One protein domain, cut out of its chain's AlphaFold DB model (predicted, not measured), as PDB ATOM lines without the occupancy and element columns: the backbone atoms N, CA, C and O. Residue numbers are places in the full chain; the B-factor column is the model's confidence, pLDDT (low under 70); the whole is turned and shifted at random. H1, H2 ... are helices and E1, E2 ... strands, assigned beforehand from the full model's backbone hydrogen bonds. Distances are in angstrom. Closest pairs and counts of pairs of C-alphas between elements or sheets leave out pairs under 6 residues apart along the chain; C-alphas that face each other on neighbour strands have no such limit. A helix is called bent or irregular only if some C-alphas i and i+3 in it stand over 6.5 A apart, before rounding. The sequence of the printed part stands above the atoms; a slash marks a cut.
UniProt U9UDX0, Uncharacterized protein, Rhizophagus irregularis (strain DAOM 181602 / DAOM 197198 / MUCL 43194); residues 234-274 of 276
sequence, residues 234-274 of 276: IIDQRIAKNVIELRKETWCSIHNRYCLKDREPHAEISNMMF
ATOM      1  N   ILE A 234      70.091  89.047   3.474       79.38
ATOM      2  CA  ILE A 234      68.636  88.801   3.495       79.38
ATOM      3  C   ILE A 234      67.872  90.034   4.020       79.38
ATOM      4  O   ILE A 234      66.737  90.276   3.608       79.38
ATOM      5  N   ILE A 235      68.495  90.814   4.909       77.81
ATOM      6  CA  ILE A 235      67.932  92.048   5.469       77.81
ATOM      7  C   ILE A 235      67.874  93.130   4.388       77.81
ATOM      8  O   ILE A 235      66.796  93.653   4.112       77.81
ATOM      9  N   ASP A 236      68.982  93.381   3.693       77.69
ATOM     10  CA  ASP A 236      69.044  94.376   2.617       77.69
ATOM     11  C   ASP A 236      68.100  94.030   1.457       77.69
ATOM     12  O   ASP A 236      67.487  94.914   0.862       77.69
ATOM     13  N   GLN A 237      67.905  92.738   1.164       78.69
ATOM     14  CA  GLN A 237      66.909  92.298   0.180       78.69
ATOM     15  C   GLN A 237      65.477  92.659   0.595       78.69
ATOM     16  O   GLN A 237      64.655  92.980  -0.266       78.69
ATOM     17  N   ARG A 238      65.153  92.588   1.892       81.88
ATOM     18  CA  ARG A 238      63.836  92.992   2.409       81.88
ATOM     19  C   ARG A 238      63.674  94.507   2.363       81.88
ATOM     20  O   ARG A 238      62.661  94.970   1.854       81.88
ATOM     21  N   ILE A 239      64.691  95.256   2.793       79.56
ATOM     22  CA  ILE A 239      64.697  96.725   2.729       79.56
ATOM     23  C   ILE A 239      64.501  97.184   1.281       79.56
ATOM     24  O   ILE A 239      63.601  97.967   0.991       79.56
ATOM     25  N   ALA A 240      65.272  96.631   0.341       78.88
ATOM     26  CA  ALA A 240      65.167  96.978  -1.070       78.88
ATOM     27  C   ALA A 240      63.766  96.708  -1.644       78.88
ATOM     28  O   ALA A 240      63.256  97.522  -2.414       78.88
ATOM     29  N   LYS A 241      63.122  95.595  -1.260       84.12
ATOM     30  CA  LYS A 241      61.740  95.297  -1.670       84.12
ATOM     31  C   LYS A 241      60.756  96.343  -1.150       84.12
ATOM     32  O   LYS A 241      60.007  96.893  -1.953       84.12
ATOM     33  N   ASN A 242      60.823  96.664   0.140       82.44
ATOM     34  CA  ASN A 242      59.945  97.656   0.758       82.44
ATOM     35  C   ASN A 242      60.121  99.040   0.111       82.44
ATOM     36  O   ASN A 242      59.142  99.691  -0.241       82.44
ATOM     37  N   VAL A 243      61.366  99.462  -0.144       82.06
ATOM     38  CA  VAL A 243      61.666 100.737  -0.823       82.06
ATOM     39  C   VAL A 243      61.060 100.783  -2.229       82.06
ATOM     40  O   VAL A 243      60.529 101.815  -2.639       82.06
ATOM     41  N   ILE A 244      61.131  99.685  -2.988       83.12
ATOM     42  CA  ILE A 244      60.554  99.617  -4.338       83.12
ATOM     43  C   ILE A 244      59.028  99.740  -4.293       83.12
ATOM     44  O   ILE A 244      58.459 100.437  -5.133       83.12
ATOM     45  N   GLU A 245      58.367  99.070  -3.349       84.25
ATOM     46  CA  GLU A 245      56.910  99.146  -3.186       84.25
ATOM     47  C   GLU A 245      56.473 100.557  -2.787       84.25
ATOM     48  O   GLU A 245      55.663 101.165  -3.488       84.25
ATOM     49  N   LEU A 246      57.123 101.147  -1.781       81.38
ATOM     50  CA  LEU A 246      56.820 102.507  -1.340       81.38
ATOM     51  C   LEU A 246      57.036 103.544  -2.447       81.38
ATOM     52  O   LEU A 246      56.232 104.461  -2.604       81.38
ATOM     53  N   ARG A 247      58.086 103.406  -3.268       81.31
ATOM     54  CA  ARG A 247      58.328 104.307  -4.411       81.31
ATOM     55  C   ARG A 247      57.217 104.245  -5.461       81.31
ATOM     56  O   ARG A 247      56.907 105.268  -6.066       81.31
ATOM     57  N   LYS A 248      56.599 103.079  -5.677       82.25
ATOM     58  CA  LYS A 248      55.451 102.961  -6.594       82.25
ATOM     59  C   LYS A 248      54.230 103.699  -6.053       82.25
ATOM     60  O   LYS A 248      53.554 104.388  -6.811       82.25
ATOM     61  N   GLU A 249      53.966 103.579  -4.757       81.38
ATOM     62  CA  GLU A 249      52.793 104.181  -4.112       81.38
ATOM     63  C   GLU A 249      52.928 105.699  -3.948       81.38
ATOM     64  O   GLU A 249      51.986 106.456  -4.200       81.38
ATOM     65  N   THR A 250      54.128 106.159  -3.597       79.88
ATOM     66  CA  THR A 250      54.418 107.565  -3.275       79.88
ATOM     67  C   THR A 250      54.777 108.411  -4.493       79.88
ATOM     68  O   THR A 250      54.971 109.617  -4.363       79.88
ATOM     69  N   TRP A 251      54.836 107.838  -5.699       82.56
ATOM     70  CA  TRP A 251      55.077 108.624  -6.910       82.56
ATOM     71  C   TRP A 251      53.992 109.691  -7.108       82.56
ATOM     72  O   TRP A 251      52.795 109.383  -7.194       82.56
ATOM     73  N   CYS A 252      54.418 110.950  -7.186       81.12
ATOM     74  CA  CYS A 252      53.574 112.113  -7.415       81.12
ATOM     75  C   CYS A 252      53.861 112.691  -8.805       81.12
ATOM     76  O   CYS A 252      54.969 113.146  -9.090       81.12
ATOM     77  N   SER A 253      52.842 112.716  -9.666       80.00
ATOM     78  CA  SER A 253      52.933 113.287 -11.016       80.00
ATOM     79  C   SER A 253      53.074 114.810 -11.018       80.00
ATOM     80  O   SER A 253      53.674 115.351 -11.939       80.00
ATOM     81  N   ILE A 254      52.569 115.496  -9.986       78.00
ATOM     82  CA  ILE A 254      52.612 116.964  -9.880       78.00
ATOM     83  C   ILE A 254      54.049 117.452  -9.678       78.00
ATOM     84  O   ILE A 254      54.481 118.395 -10.334       78.00
ATOM     85  N   HIS A 255      54.811 116.784  -8.808       76.06
ATOM     86  CA  HIS A 255      56.197 117.152  -8.505       76.06
ATOM     87  C   HIS A 255      57.236 116.317  -9.266       76.06
ATOM     88  O   HIS A 255      58.430 116.576  -9.134       76.06
ATOM     89  N   ASN A 256      56.805 115.318 -10.051       79.06
ATOM     90  CA  ASN A 256      57.669 114.338 -10.723       79.06
ATOM     91  C   ASN A 256      58.689 113.687  -9.758       79.06
ATOM     92  O   ASN A 256      59.857 113.482 -10.095       79.06
ATOM     93  N   ARG A 257      58.249 113.442  -8.514       79.75
ATOM     94  CA  ARG A 257      59.049 112.959  -7.375       79.75
ATOM     95  C   ARG A 257      58.188 112.126  -6.422       79.75
ATOM     96  O   ARG A 257      56.967 112.084  -6.557       79.75
ATOM     97  N   TYR A 258      58.822 111.462  -5.457       84.31
ATOM     98  CA  TYR A 258      58.127 110.724  -4.400       84.31
ATOM     99  C   TYR A 258      57.626 111.694  -3.319       84.31
ATOM    100  O   TYR A 258      58.418 112.448  -2.752       84.31
ATOM    101  N   CYS A 259      56.322 111.688  -3.040       82.31
ATOM    102  CA  CYS A 259      55.683 112.561  -2.057       82.31
ATOM    103  C   CYS A 259      54.678 111.795  -1.185       82.31
ATOM    104  O   CYS A 259      54.052 110.835  -1.638       82.31
ATOM    105  N   LEU A 260      54.475 112.267   0.047       75.62
ATOM    106  CA  LEU A 260      53.359 111.830   0.888       75.62
ATOM    107  C   LEU A 260      52.075 112.497   0.387       75.62
ATOM    108  O   LEU A 260      51.965 113.722   0.406       75.62
ATOM    109  N   LYS A 261      51.126 111.687  -0.087       64.94
ATOM    110  CA  LYS A 261      49.871 112.154  -0.706       64.94
ATOM    111  C   LYS A 261      48.816 112.602   0.313       64.94
ATOM    112  O   LYS A 261      47.876 113.283  -0.072       64.94
ATOM    113  N   ASP A 262      49.003 112.285   1.593       65.19
ATOM    114  CA  ASP A 262      48.009 112.531   2.651       65.19
ATOM    115  C   ASP A 262      48.131 113.917   3.312       65.19
ATOM    116  O   ASP A 262      47.401 114.228   4.254       65.19
ATOM    117  N   ARG A 263      49.068 114.760   2.860       56.84
ATOM    118  CA  ARG A 263      49.249 116.133   3.354       56.84
ATOM    119  C   ARG A 263      49.271 117.095   2.176       56.84
ATOM    120  O   ARG A 263      50.148 116.982   1.327       56.84
ATOM    121  N   GLU A 264      48.351 118.053   2.138       57.75
ATOM    122  CA  GLU A 264      48.522 119.262   1.330       57.75
ATOM    123  C   GLU A 264      49.172 120.356   2.196       57.75
ATOM    124  O   GLU A 264      48.684 120.616   3.299       57.75
ATOM    125  N   PRO A 265      50.257 121.009   1.735       61.41
ATOM    126  CA  PRO A 265      51.007 120.737   0.503       61.41
ATOM    127  C   PRO A 265      51.842 119.443   0.591       61.41
ATOM    128  O   PRO A 265      52.371 119.111   1.653       61.41
ATOM    129  N   HIS A 266      51.977 118.722  -0.533       65.19
ATOM    130  CA  HIS A 266      52.671 117.427  -0.573       65.19
ATOM    131  C   HIS A 266      54.115 117.542  -0.070       65.19
ATOM    132  O   HIS A 266      54.913 118.300  -0.623       65.19
ATOM    133  N   ALA A 267      54.473 116.746   0.939       69.94
ATOM    134  CA  ALA A 267      55.837 116.679   1.455       69.94
ATOM    135  C   ALA A 267      56.692 115.716   0.610       69.94
ATOM    136  O   ALA A 267      56.289 114.574   0.371       69.94
ATOM    137  N   GLU A 268      57.867 116.167   0.161       71.00
ATOM    138  CA  GLU A 268      58.841 115.341  -0.567       71.00
ATOM    139  C   GLU A 268      59.458 114.283   0.356       71.00
ATOM    140  O   GLU A 268      59.912 114.585   1.460       71.00
ATOM    141  N   ILE A 269      59.510 113.036  -0.116       70.62
ATOM    142  CA  ILE A 269      60.112 111.931   0.626       70.62
ATOM    143  C   ILE A 269      61.576 111.807   0.209       70.62
ATOM    144  O   ILE A 269      61.888 111.390  -0.909       70.62
ATOM    145  N   SER A 270      62.487 112.161   1.115       65.69
ATOM    146  CA  SER A 270      63.924 111.958   0.905       65.69
ATOM    147  C   SER A 270      64.335 110.514   1.220       65.69
ATOM    148  O   SER A 270      63.652 109.805   1.958       65.69
ATOM    149  N   ASN A 271      65.494 110.072   0.715       56.59
ATOM    150  CA  ASN A 271      66.025 108.727   0.994       56.59
ATOM    151  C   ASN A 271      66.187 108.426   2.502       56.59
ATOM    152  O   ASN A 271      66.179 107.261   2.889       56.59
ATOM    153  N   MET A 272      66.280 109.460   3.348       53.53
ATOM    154  CA  MET A 272      66.368 109.335   4.809       53.53
ATOM    155  C   MET A 272      65.073 108.794   5.437       53.53
ATOM    156  O   MET A 272      65.119 108.187   6.498       53.53
ATOM    157  N   MET A 273      63.922 108.976   4.782       55.56
ATOM    158  CA  MET A 273      62.613 108.563   5.305       55.56
ATOM    159  C   MET A 273      62.272 107.089   5.037       55.56
ATOM    160  O   MET A 273      61.242 106.614   5.492       55.56
ATOM    161  N   PHE A 274      63.123 106.356   4.310       49.25
ATOM    162  CA  PHE A 274      62.899 104.946   3.967       49.25
ATOM    163  C   PHE A 274      63.739 103.952   4.797       49.25
ATOM    164  O   PHE A 274      63.747 102.767   4.473       49.25
TER     165      PHE A 274
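Overview. This is residues 234 to 274 of the 276 residues of an uncharacterized protein of Rhizophagus irregularis (strain DAOM 181602 / DAOM 197198 / MUCL 43194) (UniProt U9UDX0). One long helix, H1, makes most of the length, with a small head of loops and the short strand E1 beyond its last residues. From this head the chain folds back, and the short helix H2 comes near the middle of H1 at Val 243. Short antiparallel pairings join E1 to residues 251 to 252 and to residues 267 to 268. The printed part has 41 residues with two named helices and one named strand, in the order H1, E1, H2, and its class is mostly helix. It is only just loose, close to compact, with a radius of gyration of the C-alphas of 11.2 A, and its outline is a rod of 36 by 17 by 15 A.

Along the chain. H1 is residues 234 to 250, 24.5 A long from C-alpha 234 at (68.636, 88.801, 3.495) to C-alpha 250 at (54.418, 107.565, -3.275). E1 is residues 257 to 260, 10.1 A long. H2 is residues 271 to 274, 5.7 A long, ending with C-alpha 274 at (62.899, 104.946, 3.967).

Arrangement. In H1 every O i to N i+4 pair is within hydrogen-bond range, while H2 is too short for such a pair and has its one O i to N i+3 pair within range. The closest C-alphas of H1 and E1 are those of Thr 250 and Tyr 258, 5.0 A apart. H1 and H2 are close but not clearly touching; their closest C-alphas, those of Val 243 and Phe 274, are 6.5 A apart. E1 and H2 are apart. E1 pairs with no named strand; its residues 257 to 258 pair antiparallel with residues 251 to 252, and its residues 259 to 260 with residues 267 to 268.

Size, cuts and confidence. The two C-alphas farthest apart, those of Ile 234 and Pro 265, are 36.6 A apart. The printed part has no cut, and the links H1 to E1 and E1 to H2 are short. The mean pLDDT of the printed part is 74.1, with residues 261 to 267 and 270 to 274 under 70.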